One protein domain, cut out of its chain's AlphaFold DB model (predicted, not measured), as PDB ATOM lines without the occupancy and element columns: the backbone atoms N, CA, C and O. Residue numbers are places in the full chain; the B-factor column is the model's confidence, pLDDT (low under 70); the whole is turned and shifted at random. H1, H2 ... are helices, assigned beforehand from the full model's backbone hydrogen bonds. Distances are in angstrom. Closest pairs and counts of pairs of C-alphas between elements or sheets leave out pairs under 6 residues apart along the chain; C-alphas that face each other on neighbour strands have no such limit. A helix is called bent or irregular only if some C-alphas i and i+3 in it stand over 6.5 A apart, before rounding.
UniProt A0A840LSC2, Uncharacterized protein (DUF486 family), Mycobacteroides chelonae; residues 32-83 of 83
ATOM      1  N   GLY A  32     184.873 102.067 115.554       85.25
ATOM      2  CA  GLY A  32     184.165 101.460 114.420       85.25
ATOM      3  C   GLY A  32     185.019 101.358 113.148       85.25
ATOM      4  O   GLY A  32     184.857 100.412 112.377       85.25
ATOM      5  N   ALA A  33     185.954 102.293 112.948       85.38
ATOM      6  CA  ALA A  33     186.880 102.275 111.819       85.38
ATOM      7  C   ALA A  33     187.891 101.120 111.928       85.38
ATOM      8  O   ALA A  33     188.095 100.387 110.962       85.38
ATOM      9  N   GLU A  34     188.460 100.900 113.112       85.88
ATOM     10  CA  GLU A  34     189.406  99.809 113.381       85.88
ATOM     11  C   GLU A  34     188.755  98.426 113.253       85.88
ATOM     12  O   GLU A  34     189.330  97.507 112.659       85.88
ATOM     13  N   LEU A  35     187.515  98.280 113.729       89.25
ATOM     14  CA  LEU A  35     186.742  97.047 113.547       89.25
ATOM     15  C   LEU A  35     186.496  96.751 112.065       89.25
ATOM     16  O   LEU A  35     186.644  95.611 111.619       89.25
ATOM     17  N   LYS A  36     186.174  97.784 111.278       87.88
ATOM     18  CA  LYS A  36     185.982  97.651 109.832       87.88
ATOM     19  C   LYS A  36     187.278  97.270 109.116       87.88
ATOM     20  O   LYS A  36     187.261  96.355 108.296       87.88
ATOM     21  N   ALA A  37     188.390  97.920 109.453       89.06
ATOM     22  CA  ALA A  37     189.696  97.581 108.895       89.06
ATOM     23  C   ALA A  37     190.078  96.125 109.214       89.06
ATOM     24  O   ALA A  37     190.528  95.393 108.335       89.06
ATOM     25  N   THR A  38     189.813  95.665 110.440       87.88
ATOM     26  CA  THR A  38     190.029  94.263 110.833       87.88
ATOM     27  C   THR A  38     189.183  93.307 109.997       87.88
ATOM     28  O   THR A  38     189.692  92.295 109.512       87.88
ATOM     29  N   GLN A  39     187.903  93.631 109.785       88.75
ATOM     30  CA  GLN A  39     187.018  92.835 108.936       88.75
ATOM     31  C   GLN A  39     187.579  92.712 107.514       88.75
ATOM     32  O   GLN A  39     187.637  91.611 106.975       88.75
ATOM     33  N   GLU A  40     188.013  93.820 106.912       89.25
ATOM     34  CA  GLU A  40     188.551  93.816 105.548       89.25
ATOM     35  C   GLU A  40     189.808  92.952 105.430       89.25
ATOM     36  O   GLU A  40     189.921  92.178 104.478       89.25
ATOM     37  N   VAL A  41     190.700  92.999 106.425       88.31
ATOM     38  CA  VAL A  41     191.880  92.124 106.492       88.31
ATOM     39  C   VAL A  41     191.478  90.645 106.576       88.31
ATOM     40  O   VAL A  41     192.055  89.815 105.867       88.31
ATOM     41  N   ILE A  42     190.478  90.295 107.394       88.19
ATOM     42  CA  ILE A  42     189.998  88.907 107.533       88.19
ATOM     43  C   ILE A  42     189.382  88.413 106.223       88.19
ATOM     44  O   ILE A  42     189.759  87.344 105.741       88.19
ATOM     45  N   THR A  43     188.468  89.181 105.625       88.00
ATOM     46  CA  THR A  43     187.798  88.800 104.374       88.00
ATOM     47  C   THR A  43     188.807  88.617 103.244       88.00
ATOM     48  O   THR A  43     188.735  87.627 102.518       88.00
ATOM     49  N   TRP A  44     189.796  89.509 103.129       87.31
ATOM     50  CA  TRP A  44     190.872  89.363 102.149       87.31
ATOM     51  C   TRP A  44     191.735  88.129 102.391       87.31
ATOM     52  O   TRP A  44     192.040  87.402 101.447       87.31
ATOM     53  N   THR A  45     192.107  87.859 103.641       86.56
ATOM     54  CA  THR A  45     192.926  86.688 103.989       86.56
ATOM     55  C   THR A  45     192.181  85.385 103.690       86.56
ATOM     56  O   THR A  45     192.747  84.464 103.100       86.56
ATOM     57  N   ALA A  46     190.894  85.316 104.038       89.25
ATOM     58  CA  ALA A  46     190.039  84.175 103.729       89.25
ATOM     59  C   ALA A  46     189.875  83.986 102.213       89.25
ATOM     60  O   ALA A  46     189.996  82.865 101.715       89.25
ATOM     61  N   PHE A  47     189.667  85.078 101.469       87.38
ATOM     62  CA  PHE A  47     189.571  85.043 100.011       87.38
ATOM     63  C   PHE A  47     190.874  84.573  99.359       87.38
ATOM     64  O   PHE A  47     190.839  83.765  98.437       87.38
ATOM     65  N   LEU A  48     192.027  85.007  99.870       86.25
ATOM     66  CA  LEU A  48     193.330  84.556  99.391       86.25
ATOM     67  C   LEU A  48     193.515  83.047  99.589       86.25
ATOM     68  O   LEU A  48     193.924  82.347  98.664       86.25
ATOM     69  N   GLY A  49     193.176  82.536 100.777       87.56
ATOM     70  CA  GLY A  49     193.194  81.099 101.052       87.56
ATOM     71  C   GLY A  49     192.279  80.330 100.099       87.56
ATOM     72  O   GLY A  49     192.681  79.319  99.525       87.56
ATOM     73  N   PHE A  50     191.075  80.848  99.855       87.75
ATOM     74  CA  PHE A  50     190.148  80.279  98.881       87.75
ATOM     75  C   PHE A  50     190.714  80.291  97.450       87.75
ATOM     76  O   PHE A  50     190.672  79.267  96.771       87.75
ATOM     77  N   ALA A  51     191.307  81.394  96.995       85.12
ATOM     78  CA  ALA A  51     191.906  81.493  95.665       85.12
ATOM     79  C   ALA A  51     193.046  80.478  95.462       85.12
ATOM     80  O   ALA A  51     193.112  79.798  94.437       85.12
ATOM     81  N   VAL A  52     193.904  80.306  96.471       87.00
ATOM     82  CA  VAL A  52     195.032  79.366  96.404       87.00
ATOM     83  C   VAL A  52     194.570  77.915  96.492       87.00
ATOM     84  O   VAL A  52     194.992  77.090  95.682       87.00
ATOM     85  N   TRP A  53     193.724  77.578  97.469       88.81
ATOM     86  CA  TRP A  53     193.364  76.184  97.745       88.81
ATOM     87  C   TRP A  53     192.222  75.659  96.882       88.81
ATOM     88  O   TRP A  53     192.223  74.476  96.551       88.81
ATOM     89  N   TYR A  54     191.253  76.505  96.528       86.50
ATOM     90  CA  TYR A  54     190.078  76.093  95.763       86.50
ATOM     91  C   TYR A  54     190.197  76.426  94.274       86.50
ATOM     92  O   TYR A  54     189.939  75.556  93.445       86.50
ATOM     93  N   LEU A  55     190.605  77.652  93.911       85.12
ATOM     94  CA  LEU A  55     190.770  78.019  92.495       85.12
ATOM     95  C   LEU A  55     192.103  77.538  91.902       85.12
ATOM     96  O   LEU A  55     192.226  77.439  90.682       85.12
ATOM     97  N   GLY A  56     193.097  77.225  92.741       83.56
ATOM     98  CA  GLY A  56     194.439  76.865  92.283       83.56
ATOM     99  C   GLY A  56     195.182  78.041  91.642       83.56
ATOM    100  O   GLY A  56     196.108  77.835  90.850       83.56
ATOM    101  N   GLU A  57     194.778  79.276  91.947       83.06
ATOM    102  CA  GLU A  57     195.434  80.466  91.422       83.06
ATOM    103  C   GLU A  57     196.843  80.597  91.999       83.06
ATOM    104  O   GLU A  57     197.084  80.478  93.204       83.06
ATOM    105  N   LYS A  58     197.808  80.868  91.118       78.50
ATOM    106  CA  LYS A  58     199.169  81.175  91.547       78.50
ATOM    107  C   LYS A  58     199.173  82.581  92.124       78.50
ATOM    108  O   LYS A  58     198.879  83.533  91.403       78.50
ATOM    109  N   LEU A  59     199.558  82.706  93.394       77.62
ATOM    110  CA  LEU A  59     199.806  83.994  94.038       77.62
ATOM    111  C   LEU A  59     200.792  84.805  93.197       77.62
ATOM    112  O   LEU A  59     201.992  84.534  93.171       77.62
ATOM    113  N   THR A  60     200.269  85.782  92.461       81.31
ATOM    114  CA  THR A  60     201.106  86.687  91.679       81.31
ATOM    115  C   THR A  60     201.664  87.781  92.579       81.31
ATOM    116  O   THR A  60     201.094  88.114  93.619       81.31
ATOM    117  N   LEU A  61     202.759  88.396  92.143       82.31
ATOM    118  CA  LEU A  61     203.383  89.513  92.852       82.31
ATOM    119  C   LEU A  61     202.401  90.683  93.074       82.31
ATOM    120  O   LEU A  61     202.493  91.385  94.076       82.31
ATOM    121  N   ASN A  62     201.393  90.825  92.206       84.06
ATOM    122  CA  ASN A  62     200.324  91.815  92.353       84.06
ATOM    123  C   ASN A  62     199.437  91.556  93.584       84.06
ATOM    124  O   ASN A  62     199.049  92.508  94.253       84.06
ATOM    125  N   HIS A  63     199.152  90.292  93.920       81.25
ATOM    126  CA  HIS A  63     198.388  89.945  95.128       81.25
ATOM    127  C   HIS A  63     199.160  90.315  96.392       81.25
ATOM    128  O   HIS A  63     198.586  90.829  97.349       81.25
ATOM    129  N   PHE A  64     200.478  90.109  96.372       82.31
ATOM    130  CA  PHE A  64     201.349  90.498  97.473       82.31
ATOM    131  C   PHE A  64     201.387  92.020  97.653       82.31
ATOM    132  O   PHE A  64     201.212  92.509  98.765       82.31
ATOM    133  N   VAL A  65     201.536  92.779  96.562       86.25
ATOM    134  CA  VAL A  65     201.474  94.251  96.601       86.25
ATOM    135  C   VAL A  65     200.119  94.731  97.130       86.25
ATOM    136  O   VAL A  65     200.082  95.616  97.981       86.25
ATOM    137  N   GLY A  66     199.017  94.115  96.693       83.31
ATOM    138  CA  GLY A  66     197.682  94.397  97.225       83.31
ATOM    139  C   GLY A  66     197.588  94.165  98.735       83.31
ATOM    140  O   GLY A  66     197.099  95.029  99.459       83.31
ATOM    141  N   PHE A  67     198.133  93.051  99.231       81.00
ATOM    142  CA  PHE A  67     198.148  92.738 100.661       81.00
ATOM    143  C   PHE A  67     198.954  93.759 101.472       81.00
ATOM    144  O   PHE A  67     198.503  94.219 102.520       81.00
ATOM    145  N   VAL A  68     200.122  94.165 100.965       86.62
ATOM    146  CA  VAL A  68     200.950  95.201 101.600       86.62
ATOM    147  C   VAL A  68     200.201  96.533 101.662       86.62
ATOM    148  O   VAL A  68     200.212  97.178 102.705       86.62
ATOM    149  N   LEU A  69     199.509  96.935 100.593       87.12
ATOM    150  CA  LEU A  69     198.725  98.174 100.584       87.12
ATOM    151  C   LEU A  69     197.574  98.148 101.596       87.12
ATOM    152  O   LEU A  69     197.349  99.141 102.284       87.12
ATOM    153  N   ILE A  70     196.883  97.015 101.735       84.25
ATOM    154  CA  ILE A  70     195.823  96.845 102.740       84.25
ATOM    155  C   ILE A  70     196.407  96.895 104.153       84.25
ATOM    156  O   ILE A  70     195.858  97.577 105.013       84.25
ATOM    157  N   ALA A  71     197.543  96.235 104.394       84.50
ATOM    158  CA  ALA A  71     198.221  96.275 105.689       84.50
ATOM    159  C   ALA A  71     198.671  97.699 106.060       84.50
ATOM    160  O   ALA A  71     198.521  98.118 107.207       84.50
ATOM    161  N   VAL A  72     199.167  98.466 105.085       87.12
ATOM    162  CA  VAL A  72     199.489  99.888 105.262       87.12
ATOM    163  C   VAL A  72     198.226 100.698 105.569       87.12
ATOM    164  O   VAL A  72     198.238 101.508 106.491       87.12
ATOM    165  N   GLY A  73     197.122 100.456 104.858       84.75
ATOM    166  CA  GLY A  73     195.828 101.081 105.145       84.75
ATOM    167  C   GLY A  73     195.346 100.794 106.570       84.75
ATOM    168  O   GLY A  73     195.006 101.721 107.299       84.75
ATOM    169  N   ALA A  74     195.411  99.533 107.006       84.50
ATOM    170  CA  ALA A  74     195.085  99.139 108.372       84.50
ATOM    171  C   ALA A  74     195.985  99.857 109.390       84.50
ATOM    172  O   ALA A  74     195.479 100.413 110.358       84.50
ATOM    173  N   TYR A  75     197.299  99.936 109.150       84.94
ATOM    174  CA  TYR A  75     198.219 100.683 110.013       84.94
ATOM    175  C   TYR A  75     197.804 102.152 110.188       84.94
ATOM    176  O   TYR A  75     197.832 102.664 111.305       84.94
ATOM    177  N   PHE A  76     197.376 102.824 109.115       85.75
ATOM    178  CA  PHE A  76     196.869 104.194 109.212       85.75
ATOM    179  C   PHE A  76     195.567 104.296 110.007       85.75
ATOM    180  O   PHE A  76     195.405 105.265 110.737       85.75
ATOM    181  N   VAL A  77     194.671 103.313 109.893       83.50
ATOM    182  CA  VAL A  77     193.406 103.286 110.647       83.50
ATOM    183  C   VAL A  77     193.635 103.047 112.143       83.50
ATOM    184  O   VAL A  77     192.948 103.648 112.958       83.50
ATOM    185  N   PHE A  78     194.599 102.198 112.511       81.19
ATOM    186  CA  PHE A  78     194.899 101.882 113.914       81.19
ATOM    187  C   PHE A  78     195.801 102.913 114.597       81.19
ATOM    188  O   PHE A  78     195.679 103.150 115.794       81.19
ATOM    189  N   ASN A  79     196.750 103.501 113.865       77.38
ATOM    190  CA  ASN A  79     197.724 104.423 114.446       77.38
ATOM    191  C   ASN A  79     197.362 105.901 114.220       77.38
ATOM    192  O   ASN A  79     198.113 106.762 114.669       77.38
ATOM    193  N   SER A  80     196.275 106.188 113.481       65.44
ATOM    194  CA  SER A  80     195.768 107.518 113.085       65.44
ATOM    195  C   SER A  80     196.809 108.646 113.159       65.44
ATOM    196  O   SER A  80     196.617 109.625 113.881       65.44
ATOM    197  N   PRO A  81     197.933 108.560 112.416       64.00
ATOM    198  CA  PRO A  81     199.055 109.486 112.589       64.00
ATOM    199  C   PRO A  81     198.734 110.924 112.149       64.00
ATOM    200  O   PRO A  81     199.556 111.820 112.329       64.00
ATOM    201  N   PHE A  82     197.553 111.144 111.564       69.38
ATOM    202  CA  PHE A  82     197.088 112.428 111.047       69.38
ATOM    203  C   PHE A  82     195.798 112.949 111.711       69.38
ATOM    204  O   PHE A  82     195.343 114.023 111.318       69.38
ATOM    205  N   GLY A  83     195.268 112.255 112.731       53.12
ATOM    206  CA  GLY A  83     194.052 112.643 113.464       53.12
ATOM    207  C   GLY A  83     192.817 111.854 113.063       53.12
ATOM    208  O   GLY A  83     192.365 112.021 111.910       53.12
TER     209      GLY A  83
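This is residues 32 to 83 of the 83 residues of the protein "Uncharacterized protein (DUF486 family)" of Mycobacteroides chelonae (UniProt A0A840LSC2). The domain is a long helical hairpin: two helices, H1 and H2, run side by side in opposite ways, come together near the start of H1 and the last part of H2, and spread apart toward the link that joins them. Residues 80 to 83 make a short tail after H2. The printed part has 52 residues with two named helices, H1 then H2 along the chain, and no named strand; its class is all helix. It is loose, with a radius of gyration of the C-alphas of 12.8 A, and only just flat, spanning 41 by 21 by 7 A.

H1, residues 32 to 55, and H2, residues 61 to 79, form a helical hairpin. They touch, with 11 pairs of C-alphas within 8 A; the closest C-alphas are those of Ala 37 and Ala 74, 5.6 A apart. H1 touches H2 with residues 33 to 41 alone, and H2 touches H1 with residues 70 to 78 alone. Their lines stand at a shallow tilt of 18 degrees and run opposite ways, with the centres 11.8 A apart. In both helices every O i to N i+4 pair is within hydrogen-bond range.

H1 begins at Gly 32, C-alpha (184.165, 101.460, 114.420), and ends at Leu 55, C-alpha (190.770, 78.019, 92.495), 32.8 A from first to last C-alpha. H2 runs from Leu 61 to Asn 79, 26.8 A from first to last C-alpha, and ends at C-alpha (197.724, 104.423, 114.446). Neither helix is bent.

The two C-alphas farthest apart, those of Gly 56 and Gly 83, are 41.6 A apart. The first and last printed C-alphas, those of Gly 32 and Gly 83, are 15.0 A apart. The printed part has no cut, and the link from H1 to H2, five residues, is tight. Gly 83 is the chain's last residue. The mean pLDDT of the printed part is 83.6, and residues 80 to 83 are under 70.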